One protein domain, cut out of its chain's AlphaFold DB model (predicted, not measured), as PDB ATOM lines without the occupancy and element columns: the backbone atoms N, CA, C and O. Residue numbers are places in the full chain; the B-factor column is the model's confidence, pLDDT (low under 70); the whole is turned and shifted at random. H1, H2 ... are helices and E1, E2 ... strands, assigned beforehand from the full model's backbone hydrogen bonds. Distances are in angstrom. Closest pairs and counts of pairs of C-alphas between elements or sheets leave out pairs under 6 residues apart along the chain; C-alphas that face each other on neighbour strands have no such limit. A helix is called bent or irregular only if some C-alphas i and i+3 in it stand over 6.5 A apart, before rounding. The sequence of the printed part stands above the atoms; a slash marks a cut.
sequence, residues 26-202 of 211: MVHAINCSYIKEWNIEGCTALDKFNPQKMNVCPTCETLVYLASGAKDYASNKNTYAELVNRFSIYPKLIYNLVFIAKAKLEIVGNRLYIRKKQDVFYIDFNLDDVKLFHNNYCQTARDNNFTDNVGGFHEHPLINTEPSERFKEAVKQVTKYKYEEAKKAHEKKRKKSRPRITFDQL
ATOM      1  N   MET A  26     -63.232  26.099 -48.512       52.84
ATOM      2  CA  MET A  26     -62.256  26.315 -49.580       52.84
ATOM      3  C   MET A  26     -62.923  26.002 -50.916       52.84
ATOM      4  O   MET A  26     -63.254  24.850 -51.191       52.84
ATOM      5  N   VAL A  27     -63.125  27.038 -51.725       46.84
ATOM      6  CA  VAL A  27     -63.554  26.916 -53.120       46.84
ATOM      7  C   VAL A  27     -62.341  27.193 -53.999       46.84
ATOM      8  O   VAL A  27     -61.665  28.205 -53.809       46.84
ATOM      9  N   HIS A  28     -62.035  26.263 -54.900       52.91
ATOM     10  CA  HIS A  28     -60.855  26.297 -55.764       52.91
ATOM     11  C   HIS A  28     -61.199  26.780 -57.193       52.91
ATOM     12  O   HIS A  28     -62.371  26.929 -57.541       52.91
ATOM     13  N   ALA A  29     -60.184  27.033 -58.031       49.41
ATOM     14  CA  ALA A  29     -60.349  27.542 -59.395       49.41
ATOM     15  C   ALA A  29     -61.295  26.672 -60.250       49.41
ATOM     16  O   ALA A  29     -61.197  25.442 -60.261       49.41
ATOM     17  N   ILE A  30     -62.179  27.323 -61.018       45.56
ATOM     18  CA  ILE A  30     -63.253  26.676 -61.802       45.56
ATOM     19  C   ILE A  30     -62.724  25.614 -62.782       45.56
ATOM     20  O   ILE A  30     -63.406  24.610 -63.008       45.56
ATOM     21  N   ASN A  31     -61.503  25.783 -63.300       54.66
ATOM     22  CA  ASN A  31     -60.901  24.914 -64.323       54.66
ATOM     23  C   ASN A  31     -60.013  23.791 -63.765       54.66
ATOM     24  O   ASN A  31     -59.340  23.096 -64.521       54.66
ATOM     25  N   CYS A  32     -59.987  23.601 -62.452       56.09
ATOM     26  CA  CYS A  32     -59.179  22.563 -61.835       56.09
ATOM     27  C   CYS A  32     -59.852  21.182 -61.893       56.09
ATOM     28  O   CYS A  32     -61.058  21.063 -61.667       56.09
ATOM     29  N   SER A  33     -59.063  20.137 -62.158       57.81
ATOM     30  CA  SER A  33     -59.504  18.733 -62.169       57.81
ATOM     31  C   SER A  33     -59.665  18.121 -60.768       57.81
ATOM     32  O   SER A  33     -60.193  17.015 -60.638       57.81
ATOM     33  N   TYR A  34     -59.219  18.825 -59.727       61.81
ATOM     34  CA  TYR A  34     -59.314  18.404 -58.332       61.81
ATOM     35  C   TYR A  34     -60.659  18.809 -57.687       61.81
ATOM     36  O   TYR A  34     -61.397  19.639 -58.221       61.81
ATOM     37  N   ILE A  35     -60.991  18.230 -56.523       55.41
ATOM     38  CA  ILE A  35     -62.211  18.542 -55.749       55.41
ATOM     39  C   ILE A  35     -62.317  20.060 -55.497       55.41
ATOM     40  O   ILE A  35     -61.387  20.675 -54.975       55.41
ATOM     41  N   LYS A  36     -63.460  20.652 -55.881       55.09
ATOM     42  CA  LYS A  36     -63.660  22.110 -56.008       55.09
ATOM     43  C   LYS A  36     -64.217  22.812 -54.769       55.09
ATOM     44  O   LYS A  36     -64.024  24.017 -54.653       55.09
ATOM     45  N   GLU A  37     -64.878  22.092 -53.862       51.94
ATOM     46  CA  GLU A  37     -65.419  22.640 -52.612       51.94
ATOM     47  C   GLU A  37     -65.061  21.751 -51.423       51.94
ATOM     48  O   GLU A  37     -65.261  20.536 -51.468       51.94
ATOM     49  N   TRP A  38     -64.594  22.359 -50.332       55.47
ATOM     50  CA  TRP A  38     -64.390  21.650 -49.073       55.47
ATOM     51  C   TRP A  38     -64.689  22.534 -47.866       55.47
ATOM     52  O   TRP A  38     -64.068  23.575 -47.687       55.47
ATOM     53  N   ASN A  39     -65.617  22.090 -47.014       53.34
ATOM     54  CA  ASN A  39     -65.831  22.629 -45.674       53.34
ATOM     55  C   ASN A  39     -64.663  22.368 -44.685       53.34
ATOM     56  O   ASN A  39     -64.474  21.239 -44.232       53.34
ATOM     57  N   ILE A  40     -63.934  23.422 -44.312       50.09
ATOM     58  CA  ILE A  40     -62.831  23.413 -43.339       50.09
ATOM     59  C   ILE A  40     -63.348  23.358 -41.890       50.09
ATOM     60  O   ILE A  40     -62.648  22.850 -41.018       50.09
ATOM     61  N   GLU A  41     -64.579  23.810 -41.614       45.84
ATOM     62  CA  GLU A  41     -65.184  23.731 -40.268       45.84
ATOM     63  C   GLU A  41     -65.396  22.274 -39.818       45.84
ATOM     64  O   GLU A  41     -65.431  21.984 -38.624       45.84
ATOM     65  N   GLY A  42     -65.477  21.336 -40.770       39.69
ATOM     66  CA  GLY A  42     -65.573  19.895 -40.521       39.69
ATOM     67  C   GLY A  42     -64.228  19.165 -40.393       39.69
ATOM     68  O   GLY A  42     -64.219  17.958 -40.158       39.69
ATOM     69  N   CYS A  43     -63.086  19.851 -40.529       44.56
ATOM     70  CA  CYS A  43     -61.748  19.248 -40.423       44.56
ATOM     71  C   CYS A  43     -61.335  18.887 -38.981       44.56
ATOM     72  O   CYS A  43     -60.163  18.634 -38.716       44.56
ATOM     73  N   THR A  44     -62.282  18.808 -38.047       39.34
ATOM     74  CA  THR A  44     -62.058  18.262 -36.703       39.34
ATOM     75  C   THR A  44     -61.827  16.745 -36.704       39.34
ATOM     76  O   THR A  44     -61.316  16.225 -35.716       39.34
ATOM     77  N   ALA A  45     -62.127  16.046 -37.811       45.34
ATOM     78  CA  ALA A  45     -61.946  14.597 -37.961       45.34
ATOM     79  C   ALA A  45     -61.105  14.215 -39.203       45.34
ATOM     80  O   ALA A  45     -61.608  13.666 -40.188       45.34
ATOM     81  N   LEU A  46     -59.804  14.525 -39.184       50.47
ATOM     82  CA  LEU A  46     -58.844  14.159 -40.247       50.47
ATOM     83  C   LEU A  46     -58.487  12.667 -40.272       50.47
ATOM     84  O   LEU A  46     -57.936  12.177 -41.249       50.47
ATOM     85  N   ASP A  47     -58.859  11.922 -39.241       47.28
ATOM     86  CA  ASP A  47     -58.874  10.459 -39.196       47.28
ATOM     87  C   ASP A  47     -59.765   9.837 -40.287       47.28
ATOM     88  O   ASP A  47     -59.546   8.696 -40.694       47.28
ATOM     89  N   LYS A  48     -60.711  10.610 -40.842       48.12
ATOM     90  CA  LYS A  48     -61.513  10.232 -42.019       48.12
ATOM     91  C   LYS A  48     -60.991  10.827 -43.330       48.12
ATOM     92  O   LYS A  48     -61.513  10.506 -44.397       48.12
ATOM     93  N   PHE A  49     -59.980  11.690 -43.268       54.31
ATOM     94  CA  PHE A  49     -59.427  12.372 -44.426       54.31
ATOM     95  C   PHE A  49     -58.269  11.565 -45.022       54.31
ATOM     96  O   PHE A  49     -57.188  11.471 -44.445       54.31
ATOM     97  N   ASN A  50     -58.492  10.989 -46.207       59.19
ATOM     98  CA  ASN A  50     -57.439  10.355 -46.994       59.19
ATOM     99  C   ASN A  50     -57.273  11.080 -48.345       59.19
ATOM    100  O   ASN A  50     -57.878  10.665 -49.337       59.19
ATOM    101  N   PRO A  51     -56.446  12.137 -48.411       56.75
ATOM    102  CA  PRO A  51     -56.202  12.894 -49.641       56.75
ATOM    103  C   PRO A  51     -55.549  12.076 -50.745       56.75
ATOM    104  O   PRO A  51     -55.628  12.452 -51.899       56.75
ATOM    105  N   GLN A  52     -54.921  10.940 -50.440       56.47
ATOM    106  CA  GLN A  52     -54.385  10.069 -51.491       56.47
ATOM    107  C   GLN A  52     -55.504   9.317 -52.224       56.47
ATOM    108  O   GLN A  52     -55.320   8.887 -53.358       56.47
ATOM    109  N   LYS A  53     -56.670   9.155 -51.583       60.28
ATOM    110  CA  LYS A  53     -57.872   8.539 -52.170       60.28
ATOM    111  C   LYS A  53     -58.851   9.561 -52.746       60.28
ATOM    112  O   LYS A  53     -59.764   9.186 -53.474       60.28
ATOM    113  N   MET A  54     -58.688  10.832 -52.401       59.00
ATOM    114  CA  MET A  54     -59.538  11.929 -52.847       59.00
ATOM    115  C   MET A  54     -58.715  12.766 -53.821       59.00
ATOM    116  O   MET A  54     -57.649  13.221 -53.451       59.00
ATOM    117  N   ASN A  55     -59.159  12.982 -55.057       67.25
ATOM    118  CA  ASN A  55     -58.404  13.782 -56.027       67.25
ATOM    119  C   ASN A  55     -58.384  15.274 -55.610       67.25
ATOM    120  O   ASN A  55     -59.123  16.086 -56.163       67.25
ATOM    121  N   VAL A  56     -57.597  15.636 -54.594       70.06
ATOM    122  CA  VAL A  56     -57.508  16.971 -53.982       70.06
ATOM    123  C   VAL A  56     -56.282  17.704 -54.513       70.06
ATOM    124  O   VAL A  56     -55.228  17.113 -54.730       70.06
ATOM    125  N   CYS A  57     -56.417  19.016 -54.708       74.31
ATOM    126  CA  CYS A  57     -55.327  19.840 -55.204       74.31
ATOM    127  C   CYS A  57     -54.206  19.925 -54.150       74.31
ATOM    128  O   CYS A  57     -54.520  20.171 -52.982       74.31
ATOM    129  N   PRO A  58     -52.914  19.795 -54.512       77.88
ATOM    130  CA  PRO A  58     -51.824  19.834 -53.533       77.88
ATOM    131  C   PRO A  58     -51.821  21.107 -52.675       77.88
ATOM    132  O   PRO A  58     -51.664  21.043 -51.464       77.88
ATOM    133  N   THR A  59     -52.086  22.277 -53.258       78.62
ATOM    134  CA  THR A  59     -52.189  23.537 -52.498       78.62
ATOM    135  C   THR A  59     -53.308  23.489 -51.451       78.62
ATOM    136  O   THR A  59     -53.137  23.945 -50.323       78.62
ATOM    137  N   CYS A  60     -54.449  22.906 -51.815       75.06
ATOM    138  CA  CYS A  60     -55.632  22.771 -50.973       75.06
ATOM    139  C   CYS A  60     -55.353  21.810 -49.814       75.06
ATOM    140  O   CYS A  60     -55.660  22.112 -48.665       75.06
ATOM    141  N   GLU A  61     -54.711  20.681 -50.119       78.44
ATOM    142  CA  GLU A  61     -54.269  19.700 -49.132       78.44
ATOM    143  C   GLU A  61     -53.294  20.331 -48.124       78.44
ATOM    144  O   GLU A  61     -53.496  20.216 -46.913       78.44
ATOM    145  N   THR A  62     -52.288  21.074 -48.603       84.94
ATOM    146  CA  THR A  62     -51.341  21.799 -47.743       84.94
ATOM    147  C   THR A  62     -52.055  22.785 -46.818       84.94
ATOM    148  O   THR A  62     -51.759  22.827 -45.624       84.94
ATOM    149  N   LEU A  63     -53.009  23.563 -47.339       81.31
ATOM    150  CA  LEU A  63     -53.755  24.546 -46.549       81.31
ATOM    151  C   LEU A  63     -54.639  23.902 -45.485       81.31
ATOM    152  O   LEU A  63     -54.701  24.412 -44.369       81.31
ATOM    153  N   VAL A  64     -55.254  22.754 -45.771       76.88
ATOM    154  CA  VAL A  64     -56.007  22.008 -44.756       76.88
ATOM    155  C   VAL A  64     -55.088  21.504 -43.647       76.88
ATOM    156  O   VAL A  64     -55.415  21.638 -42.464       76.88
ATOM    157  N   TYR A  65     -53.915  20.969 -43.991       82.88
ATOM    158  CA  TYR A  65     -52.948  20.559 -42.974       82.88
ATOM    159  C   TYR A  65     -52.477  21.737 -42.116       82.88
ATOM    160  O   TYR A  65     -52.397  21.597 -40.895       82.88
ATOM    161  N   LEU A  66     -52.229  22.902 -42.723       85.88
ATOM    162  CA  LEU A  66     -51.896  24.129 -41.996       85.88
ATOM    163  C   LEU A  66     -53.037  24.548 -41.063       85.88
ATOM    164  O   LEU A  66     -52.789  24.735 -39.875       85.88
ATOM    165  N   ALA A  67     -54.277  24.606 -41.558       82.25
ATOM    166  CA  ALA A  67     -55.460  24.957 -40.771       82.25
ATOM    167  C   ALA A  67     -55.650  24.057 -39.546       82.25
ATOM    168  O   ALA A  67     -56.070  24.510 -38.488       82.25
ATOM    169  N   SER A  68     -55.282  22.784 -39.672       79.12
ATOM    170  CA  SER A  68     -55.401  21.794 -38.597       79.12
ATOM    171  C   SER A  68     -54.335  21.955 -37.506       79.12
ATOM    172  O   SER A  68     -54.538  21.572 -36.349       79.12
ATOM    173  N   GLY A  69     -53.170  22.492 -37.876       81.50
ATOM    174  CA  GLY A  69     -52.080  22.797 -36.953       81.50
ATOM    175  C   GLY A  69     -52.170  24.196 -36.345       81.50
ATOM    176  O   GLY A  69     -51.640  24.402 -35.252       81.50
ATOM    177  N   ALA A  70     -52.818  25.135 -37.033       84.19
ATOM    178  CA  ALA A  70     -52.799  26.560 -36.731       84.19
ATOM    179  C   ALA A  70     -53.908  26.997 -35.765       84.19
ATOM    180  O   ALA A  70     -55.088  26.732 -35.982       84.19
ATOM    181  N   LYS A  71     -53.525  27.709 -34.700       83.00
ATOM    182  CA  LYS A  71     -54.460  28.271 -33.704       83.00
ATOM    183  C   LYS A  71     -55.231  29.485 -34.244       83.00
ATOM    184  O   LYS A  71     -56.335  29.778 -33.800       83.00
ATOM    185  N   ASP A  72     -54.635  30.181 -35.195       79.44
ATOM    186  CA  ASP A  72     -54.997  31.506 -35.694       79.44
ATOM    187  C   ASP A  72     -55.361  31.487 -37.187       79.44
ATOM    188  O   ASP A  72     -55.441  32.535 -37.829       79.44
ATOM    189  N   TYR A  73     -55.602  30.298 -37.755       79.75
ATOM    190  CA  TYR A  73     -55.820  30.127 -39.193       79.75
ATOM    191  C   TYR A  73     -56.914  31.042 -39.748       79.75
ATOM    192  O   TYR A  73     -56.736  31.639 -40.804       79.75
ATOM    193  N   ALA A  74     -58.039  31.185 -39.040       75.00
ATOM    194  CA  ALA A  74     -59.152  32.022 -39.489       75.00
ATOM    195  C   ALA A  74     -58.739  33.494 -39.674       75.00
ATOM    196  O   ALA A  74     -59.121  34.121 -40.666       75.00
ATOM    197  N   SER A  75     -57.918  34.009 -38.756       77.31
ATOM    198  CA  SER A  75     -57.417  35.385 -38.760       77.31
ATOM    199  C   SER A  75     -56.258  35.582 -39.743       77.31
ATOM    200  O   SER A  75     -56.151  36.645 -40.345       77.31
ATOM    201  N   ASN A  76     -55.438  34.547 -39.968       78.12
ATOM    202  CA  ASN A  76     -54.211  34.610 -40.776       78.12
ATOM    203  C   ASN A  76     -54.259  33.787 -42.080       78.12
ATOM    204  O   ASN A  76     -53.224  33.476 -42.675       78.12
ATOM    205  N   LYS A  77     -55.457  33.449 -42.574       80.38
ATOM    206  CA  LYS A  77     -55.658  32.581 -43.755       80.38
ATOM    207  C   LYS A  77     -54.901  33.045 -45.003       80.38
ATOM    208  O   LYS A  77     -54.374  32.219 -45.744       80.38
ATOM    209  N   ASN A  78     -54.844  34.359 -45.234       80.25
ATOM    210  CA  ASN A  78     -54.193  34.933 -46.411       80.25
ATOM    211  C   ASN A  78     -52.675  34.774 -46.314       80.25
ATOM    212  O   ASN A  78     -52.052  34.370 -47.288       80.25
ATOM    213  N   THR A  79     -52.107  34.992 -45.129       85.38
ATOM    214  CA  THR A  79     -50.679  34.798 -44.872       85.38
ATOM    215  C   THR A  79     -50.289  33.331 -45.033       85.38
ATOM    216  O   THR A  79     -49.298  33.024 -45.684       85.38
ATOM    217  N   TYR A  80     -51.102  32.390 -44.537       86.38
ATOM    218  CA  TYR A  80     -50.871  30.962 -44.783       86.38
ATOM    219  C   TYR A  80     -50.921  30.603 -46.277       86.38
ATOM    220  O   TYR A  80     -50.071  29.848 -46.748       86.38
ATOM    221  N   ALA A  81     -51.873  31.152 -47.037       82.94
ATOM    222  CA  ALA A  81     -51.936  30.962 -48.487       82.94
ATOM    223  C   ALA A  81     -50.716  31.551 -49.208       82.94
ATOM    224  O   ALA A  81     -50.148  30.902 -50.089       82.94
ATOM    225  N   GLU A  82     -50.277  32.741 -48.805       85.19
ATOM    226  CA  GLU A  82     -49.075  33.376 -49.330       85.19
ATOM    227  C   GLU A  82     -47.831  32.526 -49.064       85.19
ATOM    228  O   GLU A  82     -47.067  32.288 -49.993       85.19
ATOM    229  N   LEU A  83     -47.663  31.983 -47.853       87.88
ATOM    230  CA  LEU A  83     -46.548  31.089 -47.525       87.88
ATOM    231  C   LEU A  83     -46.498  29.867 -48.450       87.88
ATOM    232  O   LEU A  83     -45.431  29.524 -48.963       87.88
ATOM    233  N   VAL A  84     -47.645  29.217 -48.681       86.75
ATOM    234  CA  VAL A  84     -47.722  28.038 -49.559       86.75
ATOM    235  C   VAL A  84     -47.286  28.381 -50.978       86.75
ATOM    236  O   VAL A  84     -46.497  27.636 -51.561       86.75
ATOM    237  N   ASN A  85     -47.750  29.514 -51.506       83.88
ATOM    238  CA  ASN A  85     -47.428  29.957 -52.859       83.88
ATOM    239  C   ASN A  85     -45.972  30.429 -52.972       83.88
ATOM    240  O   ASN A  85     -45.235  29.946 -53.829       83.88
ATOM    241  N   ARG A  86     -45.537  31.324 -52.076       85.88
ATOM    242  CA  ARG A  86     -44.199  31.934 -52.063       85.88
ATOM    243  C   ARG A  86     -43.097  30.887 -51.950       85.88
ATOM    244  O   ARG A  86     -42.089  30.990 -52.639       85.88
ATOM    245  N   PHE A  87     -43.292  29.873 -51.108       89.25
ATOM    246  CA  PHE A  87     -42.269  28.861 -50.832       89.25
ATOM    247  C   PHE A  87     -42.537  27.505 -51.493       89.25
ATOM    248  O   PHE A  87     -41.799  26.548 -51.238       89.25
ATOM    249  N   SER A  88     -43.568  27.405 -52.342       87.50
ATOM    250  CA  SER A  88     -43.938  26.172 -53.053       87.50
ATOM    251  C   SER A  88     -43.990  24.957 -52.113       87.50
ATOM    252  O   SER A  88     -43.342  23.925 -52.327       87.50
ATOM    253  N   ILE A  89     -44.710  25.115 -51.001       87.62
ATOM    254  CA  ILE A  89     -44.766  24.128 -49.918       87.62
ATOM    255  C   ILE A  89     -45.629  22.941 -50.352       87.62
ATOM    256  O   ILE A  89     -46.808  23.092 -50.671       87.62
ATOM    257  N   TYR A  90     -45.062  21.736 -50.303       88.19
ATOM    258  CA  TYR A  90     -45.767  20.514 -50.687       88.19
ATOM    259  C   TYR A  90     -46.452  19.821 -49.488       88.19
ATOM    260  O   TYR A  90     -45.920  19.857 -48.370       88.19
ATOM    261  N   PRO A  91     -47.577  19.109 -49.704       87.19
ATOM    262  CA  PRO A  91     -48.436  18.611 -48.622       87.19
ATOM    263  C   PRO A  91     -47.722  17.725 -47.603       87.19
ATOM    264  O   PRO A  91     -47.852  17.918 -46.396       87.19
ATOM    265  N   LYS A  92     -46.894  16.786 -48.083       90.25
ATOM    266  CA  LYS A  92     -46.163  15.828 -47.238       90.25
ATOM    267  C   LYS A  92     -45.294  16.510 -46.176       90.25
ATOM    268  O   LYS A  92     -45.094  15.949 -45.101       90.25
ATOM    269  N   LEU A  93     -44.770  17.704 -46.465       94.38
ATOM    270  CA  LEU A  93     -43.941  18.446 -45.522       94.38
ATOM    271  C   LEU A  93     -44.761  18.928 -44.319       94.38
ATOM    272  O   LEU A  93     -44.384  18.662 -43.179       94.38
ATOM    273  N   ILE A  94     -45.905  19.567 -44.573       92.94
ATOM    274  CA  ILE A  94     -46.795  20.054 -43.512       92.94
ATOM    275  C   ILE A  94     -47.494  18.895 -42.805       92.94
ATOM    276  O   ILE A  94     -47.614  18.924 -41.584       92.94
ATOM    277  N   TYR A  95     -47.867  17.835 -43.527       89.00
ATOM    278  CA  TYR A  95     -48.422  16.630 -42.916       89.00
ATOM    279  C   TYR A  95     -47.484  16.058 -41.845       89.00
ATOM    280  O   TYR A  95     -47.891  15.796 -40.710       89.00
ATOM    281  N   ASN A  96     -46.201  15.909 -42.185       92.12
ATOM    282  CA  ASN A  96     -45.205  15.412 -41.244       92.12
ATOM    283  C   ASN A  96     -45.016  16.363 -40.055       92.12
ATOM    284  O   ASN A  96     -44.860  15.899 -38.928       92.12
ATOM    285  N   LEU A  97     -45.054  17.675 -40.281       94.00
ATOM    286  CA  LEU A  97     -44.939  18.659 -39.209       94.00
ATOM    287  C   LEU A  97     -46.135  18.595 -38.239       94.00
ATOM    288  O   LEU A  97     -45.960  18.501 -37.023       94.00
ATOM    289  N   VAL A  98     -47.353  18.636 -38.772       89.31
ATOM    290  CA  VAL A  98     -48.582  18.798 -37.985       89.31
ATOM    291  C   VAL A  98     -49.052  17.475 -37.387       89.31
ATOM    292  O   VAL A  98     -49.359  17.432 -36.200       89.31
ATOM    293  N   PHE A  99     -49.074  16.381 -38.152       85.38
ATOM    294  CA  PHE A  99     -49.656  15.112 -37.687       85.38
ATOM    295  C   PHE A  99     -48.625  14.160 -37.100       85.38
ATOM    296  O   PHE A  99     -48.854  13.588 -36.035       85.38
ATOM    297  N   ILE A 100     -47.472  14.008 -37.759       87.19
ATOM    298  CA  ILE A 100     -46.430  13.087 -37.283       87.19
ATOM    299  C   ILE A 100     -45.668  13.709 -36.110       87.19
ATOM    300  O   ILE A 100     -45.544  13.097 -35.049       87.19
ATOM    301  N   ALA A 101     -45.197  14.947 -36.270       88.06
ATOM    302  CA  ALA A 101     -44.476  15.671 -35.228       88.06
ATOM    303  C   ALA A 101     -45.397  16.378 -34.216       88.06
ATOM    304  O   ALA A 101     -44.889  16.884 -33.213       88.06
ATOM    305  N   LYS A 102     -46.724  16.360 -34.431       88.19
ATOM    306  CA  LYS A 102     -47.748  16.935 -33.537       88.19
ATOM    307  C   LYS A 102     -47.514  18.417 -33.217       88.19
ATOM    308  O   LYS A 102     -47.758  18.852 -32.090       88.19
ATOM    309  N   ALA A 103     -46.998  19.181 -34.181       89.88
ATOM    310  CA  ALA A 103     -46.704  20.593 -33.981       89.88
ATOM    311  C   ALA A 103     -47.972  21.460 -34.011       89.88
ATOM    312  O   ALA A 103     -48.930  21.168 -34.730       89.88
ATOM    313  N   LYS A 104     -47.948  22.556 -33.249       89.25
ATOM    314  CA  LYS A 104     -48.950  23.629 -33.296       89.25
ATOM    315  C   LYS A 104     -48.350  24.880 -33.918       89.25
ATOM    316  O   LYS A 104     -47.190  25.189 -33.654       89.25
ATOM    317  N   LEU A 105     -49.129  25.564 -34.745       90.12
ATOM    318  CA  LEU A 105     -48.692  26.681 -35.575       90.12
ATOM    319  C   LEU A 105     -49.399  27.972 -35.154       90.12
ATOM    320  O   LEU A 105     -50.538  27.934 -34.683       90.12
ATOM    321  N   GLU A 106     -48.713  29.094 -35.330       88.75
ATOM    322  CA  GLU A 106     -49.245  30.437 -35.082       88.75
ATOM    323  C   GLU A 106     -48.457  31.441 -35.936       88.75
ATOM    324  O   GLU A 106     -47.230  31.353 -36.011       88.75
ATOM    325  N   ILE A 107     -49.133  32.365 -36.616       85.81
ATOM    326  CA  ILE A 107     -48.516  33.484 -37.329       85.81
ATOM    327  C   ILE A 107     -48.603  34.736 -36.457       85.81
ATOM    328  O   ILE A 107     -49.679  35.146 -36.029       85.81
ATOM    329  N   VAL A 108     -47.456  35.381 -36.241       84.69
ATOM    330  CA  VAL A 108     -47.373  36.693 -35.584       84.69
ATOM    331  C   VAL A 108     -46.484  37.586 -36.438       84.69
ATOM    332  O   VAL A 108     -45.288  37.326 -36.590       84.69
ATOM    333  N   GLY A 109     -47.078  38.618 -37.044       85.25
ATOM    334  CA  GLY A 109     -46.406  39.416 -38.068       85.25
ATOM    335  C   GLY A 109     -45.887  38.530 -39.206       85.25
ATOM    336  O   GLY A 109     -46.625  37.719 -39.759       85.25
ATOM    337  N   ASN A 110     -44.593  38.642 -39.505       86.31
ATOM    338  CA  ASN A 110     -43.926  37.900 -40.583       86.31
ATOM    339  C   ASN A 110     -43.154  36.668 -40.079       86.31
ATOM    340  O   ASN A 110     -42.108  36.295 -40.618       86.31
ATOM    341  N   ARG A 111     -43.657  36.047 -39.006       91.81
ATOM    342  CA  ARG A 111     -43.053  34.872 -38.374       91.81
ATOM    343  C   ARG A 111     -44.061  33.745 -38.248       91.81
ATOM    344  O   ARG A 111     -45.175  33.948 -37.769       91.81
ATOM    345  N   LEU A 112     -43.637  32.543 -38.630       93.81
ATOM    346  CA  LEU A 112     -44.381  31.312 -38.386       93.81
ATOM    347  C   LEU A 112     -43.816  30.653 -37.134       93.81
ATOM    348  O   LEU A 112     -42.753  30.033 -37.186       93.81
ATOM    349  N   TYR A 113     -44.534  30.766 -36.025       92.06
ATOM    350  CA  TYR A 113     -44.230  30.061 -34.791       92.06
ATOM    351  C   TYR A 113     -44.678  28.605 -34.888       92.06
ATOM    352  O   TYR A 113     -45.764  28.285 -35.375       92.06
ATOM    353  N   ILE A 114     -43.821  27.711 -34.403       92.94
ATOM    354  CA  ILE A 114     -44.017  26.267 -34.412       92.94
ATOM    355  C   ILE A 114     -43.714  25.746 -33.009       92.94
ATOM    356  O   ILE A 114     -42.563  25.704 -32.571       92.94
ATOM    357  N   ARG A 115     -44.755  25.327 -32.292       88.12
ATOM    358  CA  ARG A 115     -44.645  24.750 -30.950       88.12
ATOM    359  C   ARG A 115     -44.623  23.235 -31.048       88.12
ATOM    360  O   ARG A 115     -45.529  22.629 -31.626       88.12
ATOM    361  N   LYS A 116     -43.601  22.616 -30.460       84.81
ATOM    362  CA  LYS A 116     -43.443  21.161 -30.414       84.81
ATOM    363  C   LYS A 116     -43.116  20.744 -28.991       84.81
ATOM    364  O   LYS A 116     -41.998  20.927 -28.517       84.81
ATOM    365  N   LYS A 117     -44.103  20.149 -28.315       82.31
ATOM    366  CA  LYS A 117     -44.059  19.945 -26.859       82.31
ATOM    367  C   LYS A 117     -43.785  21.287 -26.162       82.31
ATOM    368  O   LYS A 117     -44.582  22.197 -26.326       82.31
ATOM    369  N   GLN A 118     -42.686  21.388 -25.418       75.06
ATOM    370  CA  GLN A 118     -42.332  22.551 -24.597       75.06
ATOM    371  C   GLN A 118     -41.413  23.548 -25.314       75.06
ATOM    372  O   GLN A 118     -41.151  24.628 -24.779       75.06
ATOM    373  N   ASP A 119     -40.946  23.195 -26.512       79.81
ATOM    374  CA  ASP A 119     -40.034  24.018 -27.293       79.81
ATOM    375  C   ASP A 119     -40.798  24.826 -28.329       79.81
ATOM    376  O   ASP A 119     -41.816  24.391 -28.887       79.81
ATOM    377  N   VAL A 120     -40.257  26.006 -28.608       84.56
ATOM    378  CA  VAL A 120     -40.811  26.926 -29.589       84.56
ATOM    379  C   VAL A 120     -39.749  27.217 -30.628       84.56
ATOM    380  O   VAL A 120     -38.629  27.603 -30.307       84.56
ATOM    381  N   PHE A 121     -40.127  27.054 -31.884       91.19
ATOM    382  CA  PHE A 121     -39.372  27.520 -33.032       91.19
ATOM    383  C   PHE A 121     -40.138  28.667 -33.672       91.19
ATOM    384  O   PHE A 121     -41.364  28.724 -33.560       91.19
ATOM    385  N   TYR A 122     -39.445  29.543 -34.385       91.94
ATOM    386  CA  TYR A 122     -40.107  30.351 -35.395       91.94
ATOM    387  C   TYR A 122     -39.270  30.445 -36.658       91.94
ATOM    388  O   TYR A 122     -38.041  30.423 -36.618       91.94
ATOM    389  N   ILE A 123     -39.967  30.531 -37.782       94.75
ATOM    390  CA  ILE A 123     -39.381  30.821 -39.082       94.75
ATOM    391  C   ILE A 123     -39.683  32.284 -39.372       94.75
ATOM    392  O   ILE A 123     -40.856  32.646 -39.475       94.75
ATOM    393  N   ASP A 124     -38.650  33.113 -39.472       92.19
ATOM    394  CA  ASP A 124     -38.787  34.497 -39.922       92.19
ATOM    395  C   ASP A 124     -38.710  34.524 -41.448       92.19
ATOM    396  O   ASP A 124     -37.713  34.096 -42.040       92.19
ATOM    397  N   PHE A 125     -39.797  34.968 -42.076       87.56
ATOM    398  CA  PHE A 125     -39.938  35.054 -43.529       87.56
ATOM    399  C   PHE A 125     -40.054  36.507 -44.022       87.56
ATOM    400  O   PHE A 125     -40.403  36.738 -45.185       87.56
ATOM    401  N   ASN A 126     -39.764  37.479 -43.144       74.44
ATOM    402  CA  ASN A 126     -39.759  38.908 -43.460       74.44
ATOM    403  C   ASN A 126     -38.494  39.363 -44.193       74.44
ATOM    404  O   ASN A 126     -38.513  40.333 -44.939       74.44
ATOM    405  N   LEU A 127     -37.378  38.698 -43.907       62.16
ATOM    406  CA  LEU A 127     -36.057  39.091 -44.376       62.16
ATOM    407  C   LEU A 127     -35.852  38.683 -45.846       62.16
ATOM    408  O   LEU A 127     -36.537  37.791 -46.353       62.16
ATOM    409  N   ASP A 128     -34.844  39.279 -46.495       67.94
ATOM    410  CA  ASP A 128     -34.342  38.843 -47.813       67.94
ATOM    411  C   ASP A 128     -33.972  37.347 -47.830       67.94
ATOM    412  O   ASP A 128     -33.908  36.711 -48.880       67.94
ATOM    413  N   ASP A 129     -33.754  36.783 -46.641       82.44
ATOM    414  CA  ASP A 129     -33.330  35.419 -46.413       82.44
ATOM    415  C   ASP A 129     -34.102  34.779 -45.248       82.44
ATOM    416  O   ASP A 129     -34.226  35.354 -44.168       82.44
ATOM    417  N   VAL A 130     -34.615  33.566 -45.452       90.88
ATOM    418  CA  VAL A 130     -35.408  32.862 -44.437       90.88
ATOM    419  C   VAL A 130     -34.502  32.363 -43.317       90.88
ATOM    420  O   VAL A 130     -33.523  31.653 -43.563       90.88
ATOM    421  N   LYS A 131     -34.881  32.668 -42.073       92.94
ATOM    422  CA  LYS A 131     -34.148  32.251 -40.872       92.94
ATOM    423  C   LYS A 131     -35.000  31.386 -39.959       92.94
ATOM    424  O   LYS A 131     -36.198  31.613 -39.806       92.94
ATOM    425  N   LEU A 132     -34.362  30.407 -39.323       94.25
ATOM    426  CA  LEU A 132     -34.970  29.565 -38.299       94.25
ATOM    427  C   LEU A 132     -34.404  29.953 -36.938       94.25
ATOM    428  O   LEU A 132     -33.192  30.025 -36.761       94.25
ATOM    429  N   PHE A 133     -35.283  30.136 -35.966       90.19
ATOM    430  CA  PHE A 133     -34.921  30.402 -34.585       90.19
ATOM    431  C   PHE A 133     -35.536  29.361 -33.665       90.19
ATOM    432  O   PHE A 133     -36.620  28.833 -33.927       90.19
ATOM    433  N   HIS A 134     -34.853  29.083 -32.559       86.75
ATOM    434  CA  HIS A 134     -35.267  28.090 -31.576       86.75
ATOM    435  C   HIS A 134     -35.113  28.628 -30.157       86.75
ATOM    436  O   HIS A 134     -34.117  29.260 -29.814       86.75
ATOM    437  N   ASN A 135     -36.105  28.355 -29.319       77.50
ATOM    438  CA  ASN A 135     -36.061  28.570 -27.885       77.50
ATOM    439  C   ASN A 135     -36.401  27.255 -27.164       77.50
ATOM    440  O   ASN A 135     -37.491  26.698 -27.314       77.50
ATOM    441  N   ASN A 136     -35.442  26.781 -26.367       64.62
ATOM    442  CA  ASN A 136     -35.487  25.516 -25.625       64.62
ATOM    443  C   ASN A 136     -36.183  25.620 -24.251       64.62
ATOM    444  O   ASN A 136     -36.126  24.675 -23.463       64.62
ATOM    445  N   TYR A 137     -36.745  26.781 -23.893       56.72
ATOM    446  CA  TYR A 137     -36.957  27.105 -22.477       56.72
ATOM    447  C   TYR A 137     -38.295  27.791 -22.136       56.72
ATOM    448  O   TYR A 137     -38.563  28.009 -20.955       56.72
ATOM    449  N   CYS A 138     -39.158  28.090 -23.117       50.78
ATOM    450  CA  CYS A 138     -40.421  28.826 -22.903       50.78
ATOM    451  C   CYS A 138     -41.346  28.220 -21.850       50.78
ATOM    452  O   CYS A 138     -41.892  28.950 -21.024       50.78
ATOM    453  N   GLN A 139     -41.581  26.908 -21.885       46.75
ATOM    454  CA  GLN A 139     -42.687  26.352 -21.103       46.75
ATOM    455  C   GLN A 139     -42.268  25.921 -19.695       46.75
ATOM    456  O   GLN A 139     -43.010  26.126 -18.743       46.75
ATOM    457  N   THR A 140     -41.033  25.433 -19.527       44.88
ATOM    458  CA  THR A 140     -40.525  25.027 -18.204       44.88
ATOM    459  C   THR A 140     -40.349  26.201 -17.238       44.88
ATOM    460  O   THR A 140     -40.425  25.986 -16.029       44.88
ATOM    461  N   ALA A 141     -40.117  27.411 -17.761       48.31
ATOM    462  CA  ALA A 141     -40.016  28.640 -16.979       48.31
ATOM    463  C   ALA A 141     -41.373  29.115 -16.430       48.31
ATOM    464  O   ALA A 141     -41.450  29.524 -15.272       48.31
ATOM    465  N   ARG A 142     -42.444  29.002 -17.231       47.78
ATOM    466  CA  ARG A 142     -43.818  29.337 -16.813       47.78
ATOM    467  C   ARG A 142     -44.353  28.401 -15.737       47.78
ATOM    468  O   ARG A 142     -44.977  28.866 -14.794       47.78
ATOM    469  N   ASP A 143     -44.076  27.106 -15.854       49.12
ATOM    470  CA  ASP A 143     -44.625  26.113 -14.926       49.12
ATOM    471  C   ASP A 143     -43.971  26.158 -13.529       49.12
ATOM    472  O   ASP A 143     -44.535  25.627 -12.578       49.12
ATOM    473  N   ASN A 144     -42.783  26.768 -13.382       49.84
ATOM    474  CA  ASN A 144     -41.987  26.684 -12.146       49.84
ATOM    475  C   ASN A 144     -41.508  28.030 -11.570       49.84
ATOM    476  O   ASN A 144     -40.702  28.012 -10.641       49.84
ATOM    477  N   ASN A 145     -41.945  29.186 -12.090       48.56
ATOM    478  CA  ASN A 145     -41.535  30.526 -11.616       48.56
ATOM    479  C   ASN A 145     -40.009  30.788 -11.572       48.56
ATOM    480  O   ASN A 145     -39.547  31.727 -10.923       48.56
ATOM    481  N   PHE A 146     -39.204  29.993 -12.278       41.81
ATOM    482  CA  PHE A 146     -37.756  30.169 -12.378       41.81
ATOM    483  C   PHE A 146     -37.324  30.067 -13.832       41.81
ATOM    484  O   PHE A 146     -37.696  29.120 -14.528       41.81
ATOM    485  N   THR A 147     -36.481  30.998 -14.277       46.50
ATOM    486  CA  THR A 147     -35.826  30.898 -15.581       46.50
ATOM    487  C   THR A 147     -34.370  30.498 -15.365       46.50
ATOM    488  O   THR A 147     -33.586  31.185 -14.704       46.50
ATOM    489  N   ASP A 148     -34.004  29.322 -15.874       44.53
ATOM    490  CA  ASP A 148     -32.600  28.951 -16.018       44.53
ATOM    491  C   ASP A 148     -32.026  29.816 -17.131       44.53
ATOM    492  O   ASP A 148     -32.212  29.466 -18.290       44.53
ATOM    493  N   ASN A 149     -31.412  30.946 -16.761       44.31
ATOM    494  CA  ASN A 149     -30.625  31.868 -17.588       44.31
ATOM    495  C   ASN A 149     -30.773  31.605 -19.100       44.31
ATOM    496  O   ASN A 149     -29.948  30.940 -19.738       44.31
ATOM    497  N   VAL A 150     -31.932  32.004 -19.623       50.50
ATOM    498  CA  VAL A 150     -32.391  31.598 -20.942       50.50
ATOM    499  C   VAL A 150     -31.893  32.629 -21.936       50.50
ATOM    500  O   VAL A 150     -32.444  33.721 -22.013       50.50
ATOM    501  N   GLY A 151     -30.875  32.288 -22.719       49.84
ATOM    502  CA  GLY A 151     -30.441  33.104 -23.853       49.84
ATOM    503  C   GLY A 151     -31.472  33.095 -24.984       49.84
ATOM    504  O   GLY A 151     -31.202  32.492 -26.014       49.84
ATOM    505  N   GLY A 152     -32.647  33.693 -24.759       64.94
ATOM    506  CA  GLY A 152     -33.694  33.987 -25.739       64.94
ATOM    507  C   GLY A 152     -33.932  32.936 -26.832       64.94
ATOM    508  O   GLY A 152     -33.781  31.725 -26.649       64.94
ATOM    509  N   PHE A 153     -34.341  33.427 -27.998       75.31
ATOM    510  CA  PHE A 153     -34.256  32.670 -29.239       75.31
ATOM    511  C   PHE A 153     -32.831  32.751 -29.784       75.31
ATOM    512  O   PHE A 153     -32.242  33.828 -29.825       75.31
ATOM    513  N   HIS A 154     -32.305  31.622 -30.251       79.75
ATOM    514  CA  HIS A 154     -31.044  31.572 -30.988       79.75
ATOM    515  C   HIS A 154     -31.298  31.111 -32.420       79.75
ATOM    516  O   HIS A 154     -32.205  30.313 -32.672       79.75
ATOM    517  N   GLU A 155     -30.509  31.635 -33.356       87.75
ATOM    518  CA  GLU A 155     -30.579  31.237 -34.759       87.75
ATOM    519  C   GLU A 155     -30.118  29.777 -34.895       87.75
ATOM    520  O   GLU A 155     -29.044  29.396 -34.421       87.75
ATOM    521  N   HIS A 156     -30.953  28.951 -35.519       87.88
ATOM    522  CA  HIS A 156     -30.642  27.574 -35.863       87.88
ATOM    523  C   HIS A 156     -30.223  27.535 -37.342       87.88
ATOM    524  O   HIS A 156     -31.046  27.812 -38.220       87.88
ATOM    525  N   PRO A 157     -28.957  27.215 -37.651       88.62
ATOM    526  CA  PRO A 157     -28.401  27.479 -38.970       88.62
ATOM    527  C   PRO A 157     -28.963  26.537 -40.045       88.62
ATOM    528  O   PRO A 157     -29.026  25.317 -39.873       88.62
ATOM    529  N   LEU A 158     -29.312  27.106 -41.201       90.50
ATOM    530  CA  LEU A 158     -29.747  26.387 -42.405       90.50
ATOM    531  C   LEU A 158     -28.547  26.145 -43.338       90.50
ATOM    532  O   LEU A 158     -28.465  26.677 -44.444       90.50
ATOM    533  N   ILE A 159     -27.569  25.382 -42.840       86.75
ATOM    534  CA  ILE A 159     -26.270  25.157 -43.497       86.75
ATOM    535  C   ILE A 159     -26.471  24.544 -44.893       86.75
ATOM    536  O   ILE A 159     -27.269  23.622 -45.057       86.75
ATOM    537  N   ASN A 160     -25.720  25.033 -45.887       86.62
ATOM    538  CA  ASN A 160     -25.711  24.527 -47.269       86.62
ATOM    539  C   ASN A 160     -27.097  24.478 -47.937       86.62
ATOM    540  O   ASN A 160     -27.359  23.601 -48.758       86.62
ATOM    541  N   THR A 161     -28.000  25.389 -47.564       89.12
ATOM    542  CA  THR A 161     -29.349  25.453 -48.135       89.12
ATOM    543  C   THR A 161     -29.520  26.708 -48.980       89.12
ATOM    544  O   THR A 161     -29.368  27.830 -48.485       89.12
ATOM    545  N   GLU A 162     -29.888  26.503 -50.244       90.00
ATOM    546  CA  GLU A 162     -30.230  27.578 -51.178       90.00
ATOM    547  C   GLU A 162     -31.362  28.456 -50.628       90.00
ATOM    548  O   GLU A 162     -32.324  27.907 -50.079       90.00
ATOM    549  N   PRO A 163     -31.308  29.794 -50.787       88.31
ATOM    550  CA  PRO A 163     -32.302  30.710 -50.223       88.31
ATOM    551  C   PRO A 163     -33.762  30.324 -50.511       88.31
ATOM    552  O   PRO A 163     -34.605  30.364 -49.615       88.31
ATOM    553  N   SER A 164     -34.058  29.856 -51.728       88.19
ATOM    554  CA  SER A 164     -35.399  29.415 -52.142       88.19
ATOM    555  C   SER A 164     -35.902  28.154 -51.420       88.19
ATOM    556  O   SER A 164     -37.109  27.942 -51.303       88.19
ATOM    557  N   GLU A 165     -35.001  27.322 -50.893       91.88
ATOM    558  CA  GLU A 165     -35.328  26.076 -50.190       91.88
ATOM    559  C   GLU A 165     -35.343  26.230 -48.665       91.88
ATOM    560  O   GLU A 165     -35.837  25.343 -47.961       91.88
ATOM    561  N   ARG A 166     -34.853  27.352 -48.132       93.25
ATOM    562  CA  ARG A 166     -34.651  27.545 -46.688       93.25
ATOM    563  C   ARG A 166     -35.914  27.429 -45.859       93.25
ATOM    564  O   ARG A 166     -35.870  26.818 -44.797       93.25
ATOM    565  N   PHE A 167     -37.052  27.915 -46.349       94.50
ATOM    566  CA  PHE A 167     -38.323  27.717 -45.646       94.50
ATOM    567  C   PHE A 167     -38.655  26.227 -45.501       94.50
ATOM    568  O   PHE A 167     -38.978  25.742 -44.414       94.50
ATOM    569  N   LYS A 168     -38.532  25.469 -46.596       95.06
ATOM    570  CA  LYS A 168     -38.799  24.029 -46.596       95.06
ATOM    571  C   LYS A 168     -37.799  23.284 -45.717       95.06
ATOM    572  O   LYS A 168     -38.195  22.359 -45.008       95.06
ATOM    573  N   GLU A 169     -36.530  23.681 -45.727       96.00
ATOM    574  CA  GLU A 169     -35.509  23.094 -44.859       96.00
ATOM    575  C   GLU A 169     -35.759  23.400 -43.383       96.00
ATOM    576  O   GLU A 169     -35.723  22.483 -42.565       96.00
ATOM    577  N   ALA A 170     -36.124  24.633 -43.038       95.56
ATOM    578  CA  ALA A 170     -36.490  24.999 -41.676       95.56
ATOM    579  C   ALA A 170     -37.632  24.111 -41.155       95.56
ATOM    580  O   ALA A 170     -37.514  23.497 -40.092       95.56
ATOM    581  N   VAL A 171     -38.695  23.925 -41.948       96.12
ATOM    582  CA  VAL A 171     -39.785  23.008 -41.588       96.12
ATOM    583  C   VAL A 171     -39.289  21.562 -41.430       96.12
ATOM    584  O   VAL A 171     -39.688  20.879 -40.479       96.12
ATOM    585  N   LYS A 172     -38.399  21.073 -42.308       95.62
ATOM    586  CA  LYS A 172     -37.808  19.724 -42.189       95.62
ATOM    587  C   LYS A 172     -37.001  19.569 -40.899       95.62
ATOM    588  O   LYS A 172     -37.138  18.537 -40.237       95.62
ATOM    589  N   GLN A 173     -36.189  20.558 -40.533       94.69
ATOM    590  CA  GLN A 173     -35.384  20.525 -39.312       94.69
ATOM    591  C   GLN A 173     -36.272  20.483 -38.066       94.69
ATOM    592  O   GLN A 173     -36.117  19.584 -37.237       94.69
ATOM    593  N   VAL A 174     -37.287  21.351 -37.984       94.12
ATOM    594  CA  VAL A 174     -38.249  21.351 -36.864       94.12
ATOM    595  C   VAL A 174     -39.024  20.026 -36.787       94.12
ATOM    596  O   VAL A 174     -39.230  19.454 -35.708       94.12
ATOM    597  N   THR A 175     -39.396  19.463 -37.938       94.06
ATOM    598  CA  THR A 175     -40.058  18.151 -38.012       94.06
ATOM    599  C   THR A 175     -39.172  17.047 -37.425       94.06
ATOM    600  O   THR A 175     -39.630  16.275 -36.577       94.06
ATOM    601  N   LYS A 176     -37.890  17.000 -37.812       92.81
ATOM    602  CA  LYS A 176     -36.908  15.996 -37.362       92.81
ATOM    603  C   LYS A 176     -36.392  16.222 -35.938       92.81
ATOM    604  O   LYS A 176     -35.797  15.308 -35.372       92.81
ATOM    605  N   TYR A 177     -36.621  17.397 -35.352       90.00
ATOM    606  CA  TYR A 177     -36.127  17.748 -34.024       90.00
ATOM    607  C   TYR A 177     -36.546  16.737 -32.946       90.00
ATOM    608  O   TYR A 177     -37.733  16.438 -32.773       90.00
ATOM    609  N   LYS A 178     -35.581  16.226 -32.182       87.62
ATOM    610  CA  LYS A 178     -35.813  15.217 -31.146       87.62
ATOM    611  C   LYS A 178     -35.779  15.840 -29.756       87.62
ATOM    612  O   LYS A 178     -34.757  15.827 -29.075       87.62
ATOM    613  N   TYR A 179     -36.941  16.314 -29.319       81.31
ATOM    614  CA  TYR A 179     -37.118  16.967 -28.020       81.31
ATOM    615  C   TYR A 179     -36.525  16.176 -26.836       81.31
ATOM    616  O   TYR A 179     -35.848  16.755 -25.996       81.31
ATOM    617  N   GLU A 180     -36.704  14.850 -26.771       82.31
ATOM    618  CA  GLU A 180     -36.197  14.053 -25.635       82.31
ATOM    619  C   GLU A 180     -34.661  14.000 -25.564       82.31
ATOM    620  O   GLU A 180     -34.085  13.925 -24.479       82.31
ATOM    621  N   GLU A 181     -33.980  14.034 -26.713       82.88
ATOM    622  CA  GLU A 181     -32.514  14.063 -26.764       82.88
ATOM    623  C   GLU A 181     -31.994  15.436 -26.327       82.88
ATOM    624  O   GLU A 181     -31.087  15.521 -25.492       82.88
ATOM    625  N   ALA A 182     -32.626  16.506 -26.817       76.38
ATOM    626  CA  ALA A 182     -32.307  17.868 -26.417       76.38
ATOM    627  C   ALA A 182     -32.543  18.083 -24.917       76.38
ATOM    628  O   ALA A 182     -31.634  18.520 -24.210       76.38
ATOM    629  N   LYS A 183     -33.704  17.673 -24.389       74.94
ATOM    630  CA  LYS A 183     -34.040  17.767 -22.960       74.94
ATOM    631  C   LYS A 183     -32.960  17.144 -22.073       74.94
ATOM    632  O   LYS A 183     -32.496  17.790 -21.137       74.94
ATOM    633  N   LYS A 184     -32.483  15.937 -22.401       76.12
ATOM    634  CA  LYS A 184     -31.390  15.272 -21.662       76.12
ATOM    635  C   LYS A 184     -30.088  16.074 -21.693       76.12
ATOM    636  O   LYS A 184     -29.377  16.145 -20.688       76.12
ATOM    637  N   ALA A 185     -29.743  16.659 -22.840       72.62
ATOM    638  CA  ALA A 185     -28.568  17.518 -22.961       72.62
ATOM    639  C   ALA A 185     -28.717  18.795 -22.115       72.62
ATOM    640  O   ALA A 185     -27.769  19.190 -21.430       72.62
ATOM    641  N   HIS A 186     -29.911  19.396 -22.095       66.44
ATOM    642  CA  HIS A 186     -30.219  20.568 -21.276       66.44
ATOM    643  C   HIS A 186     -30.182  20.258 -19.782       66.44
ATOM    644  O   HIS A 186     -29.528  20.981 -19.041       66.44
ATOM    645  N   GLU A 187     -30.781  19.160 -19.325       67.19
ATOM    646  CA  GLU A 187     -30.732  18.743 -17.917       67.19
ATOM    647  C   GLU A 187     -29.292  18.536 -17.422       67.19
ATOM    648  O   GLU A 187     -28.955  18.913 -16.297       67.19
ATOM    649  N   LYS A 188     -28.400  18.003 -18.271       68.69
ATOM    650  CA  LYS A 188     -26.963  17.894 -17.959       68.69
ATOM    651  C   LYS A 188     -26.276  19.256 -17.846       68.69
ATOM    652  O   LYS A 188     -25.409  19.411 -16.988       68.69
ATOM    653  N   LYS A 189     -26.631  20.223 -18.700       63.72
ATOM    654  CA  LYS A 189     -26.098  21.597 -18.650       63.72
ATOM    655  C   LYS A 189     -26.638  22.371 -17.442       63.72
ATOM    656  O   LYS A 189     -25.849  22.997 -16.749       63.72
ATOM    657  N   ARG A 190     -27.933  22.230 -17.122       59.03
ATOM    658  CA  ARG A 190     -28.592  22.829 -15.945       59.03
ATOM    659  C   ARG A 190     -27.914  22.442 -14.635       59.03
ATOM    660  O   ARG A 190     -27.668  23.295 -13.795       59.03
ATOM    661  N   LYS A 191     -27.521  21.172 -14.482       59.47
ATOM    662  CA  LYS A 191     -26.758  20.710 -13.307       59.47
ATOM    663  C   LYS A 191     -25.387  21.389 -13.147       59.47
ATOM    664  O   LYS A 191     -24.794  21.270 -12.081       59.47
ATOM    665  N   LYS A 192     -24.878  22.072 -14.180       56.69
ATOM    666  CA  LYS A 192     -23.554  22.712 -14.207       56.69
ATOM    667  C   LYS A 192     -23.587  24.248 -14.125       56.69
ATOM    668  O   LYS A 192     -22.521  24.831 -13.968       56.69
ATOM    669  N   SER A 193     -24.747  24.909 -14.213       49.19
ATOM    670  CA  SER A 193     -24.862  26.381 -14.281       49.19
ATOM    671  C   SER A 193     -25.659  26.998 -13.114       49.19
ATOM    672  O   SER A 193     -26.701  26.472 -12.733       49.19
ATOM    673  N   ARG A 194     -25.212  28.154 -12.591       47.41
ATOM    674  CA  ARG A 194     -25.964  29.110 -11.731       47.41
ATOM    675  C   ARG A 194     -25.651  30.551 -12.191       47.41
ATOM    676  O   ARG A 194     -24.559  30.721 -12.732       47.41
ATOM    677  N   PRO A 195     -26.517  31.574 -11.980       54.09
ATOM    678  CA  PRO A 195     -27.672  31.669 -11.073       54.09
ATOM    679  C   PRO A 195     -29.050  31.624 -11.768       54.09
ATOM    680  O   PRO A 195     -29.153  31.716 -12.988       54.09
ATOM    681  N   ARG A 196     -30.105  31.464 -10.953       52.56
ATOM    682  CA  ARG A 196     -31.522  31.564 -11.341       52.56
ATOM    683  C   ARG A 196     -31.871  33.035 -11.567       52.56
ATOM    684  O   ARG A 196     -31.684  33.829 -10.650       52.56
ATOM    685  N   ILE A 197     -32.374  33.370 -12.748       51.19
ATOM    686  CA  ILE A 197     -32.892  34.704 -13.074       51.19
ATOM    687  C   ILE A 197     -34.418  34.645 -12.917       51.19
ATOM    688  O   ILE A 197     -35.046  33.627 -13.245       51.19
ATOM    689  N   THR A 198     -35.020  35.681 -12.335       48.59
ATOM    690  CA  THR A 198     -36.480  35.746 -12.169       48.59
ATOM    691  C   THR A 198     -37.143  36.175 -13.475       48.59
ATOM    692  O   THR A 198     -36.530  36.841 -14.303       48.59
ATOM    693  N   PHE A 199     -38.396  35.767 -13.683       47.75
ATOM    694  CA  PHE A 199     -39.139  36.060 -14.915       47.75
ATOM    695  C   PHE A 199     -39.198  37.569 -15.222       47.75
ATOM    696  O   PHE A 199     -39.041  37.965 -16.369       47.75
ATOM    697  N   ASP A 200     -39.291  38.398 -14.179       49.09
ATOM    698  CA  ASP A 200     -39.347  39.866 -14.267       49.09
ATOM    699  C   ASP A 200     -38.042  40.528 -14.745       49.09
ATOM    700  O   ASP A 200     -38.017  41.720 -15.039       49.09
ATOM    701  N   GLN A 201     -36.936  39.779 -14.797       50.28
ATOM    702  CA  GLN A 201     -35.632  40.265 -15.261       50.28
ATOM    703  C   GLN A 201     -35.406  40.010 -16.760       50.28
ATOM    704  O   GLN A 201     -34.330  40.315 -17.273       50.28
ATOM    705  N   LEU A 202     -36.381  39.417 -17.456       51.16
ATOM    706  CA  LEU A 202     -36.283  39.073 -18.870       51.16
ATOM    707  C   LEU A 202     -37.073  40.054 -19.735       51.16
ATOM    708  O   LEU A 202     -38.173  40.471 -19.390       51.16
TER     709      LEU A 202
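What this domain is: This is residues 26 to 202 of the 211 residues of an uncharacterized protein of [Eubacterium] rectale M104/1 (UniProt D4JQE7). A strongly twisted sheet of five antiparallel strands has H5 packed along one face, while H1, H2 and H3 cluster at its E2 edge. E1 and its loops make one end of the elongated outline; H4, H6 and the stretch 191 to 202 make the other. The 177 printed residues hold six named helices and six named strands, in the order E1 H1 H2 H3 E2 E3 E4 E5 H4 E6 H5 H6, and the class is mixed, helices and strands. The sheet's order is E2, E3, E4, E5, E6. The whole is only just compact, close to loose, with a radius of gyration of the C-alphas of 18.4 A and spans of 63 by 35 by 28 A.

Where its parts are: E1 is residues 37 to 39, beginning at C-alpha 37 (-65.419, 22.640, -52.612). H1 is residues 58 to 69, 16.8 A long; H2 is 73 to 86, 17.4 A; H3 is 91 to 100, 12.8 A. The strands E2, 104 to 108, E3, 111 to 116, 15.9 A long, E4, 119 to 124, 16.5 A long, and E5, 131 to 135, follow. H4 is residues 138 to 144 and E6 is 154 to 156. H5, residues 163 to 176, is 20.1 A long. H6, residues 179 to 190, is 15.9 A long and ends at C-alpha 190 (-28.592, 22.829, -15.945). H2 and H5 are irregular: C-alphas 75 and 78 are 8.3 A apart, and C-alphas 164 and 167 are 7.3 A apart.

How they stand to each other: E2 to E5 form a meander, each strand the antiparallel neighbour of the one before. N 106 and O 113 of E2 and E3 are 3.1 A apart, N 114 and O 121 of E3 and E4 2.8 A, N 122 and O 133 of E4 and E5 2.9 A, and N 134 and O 154 of E5 and E6 2.9 A, within hydrogen-bond range. H5 is on the sheet at a height of 9.4 A, over E4 and E5; its closest C-alphas to E5 are those of Ala 170 and Leu 132, 5.9 A. H3 touches H5, closest at the C-alphas of Leu 97 and Thr 175, 5.1 A, at a shallow tilt of 26 degrees. H1 touches H3, closest at the C-alphas of Thr 62 and Pro 91, 4.4 A. H1 and H2 form a helical hairpin at a steep tilt of 39 degrees, closest at the C-alphas of Ala 67 and Tyr 73, 5.4 A. H4 only grazes the sheet, with residues 138 to 140. H6 is only just not on the sheet, with 4 pairs of C-alphas within 10 A. E1 pairs with no named strand. Every O i to N i+4 pair is within hydrogen-bond range in H1, H3 and H6, against 8 of 10 in H2 and in H5 and 1 of 3 in H4, where 1 of 4 O i to N i+3 pairs is within range.

The domain as a whole: The C-alphas farthest apart, of Asn 31 and Arg 194, are 63.3 A apart. The printed part has no cut, and the link E1 to H1 is long. Residues 26 to 55, 127 to 128, 136 to 152 and 186 to 202 have pLDDT under 70.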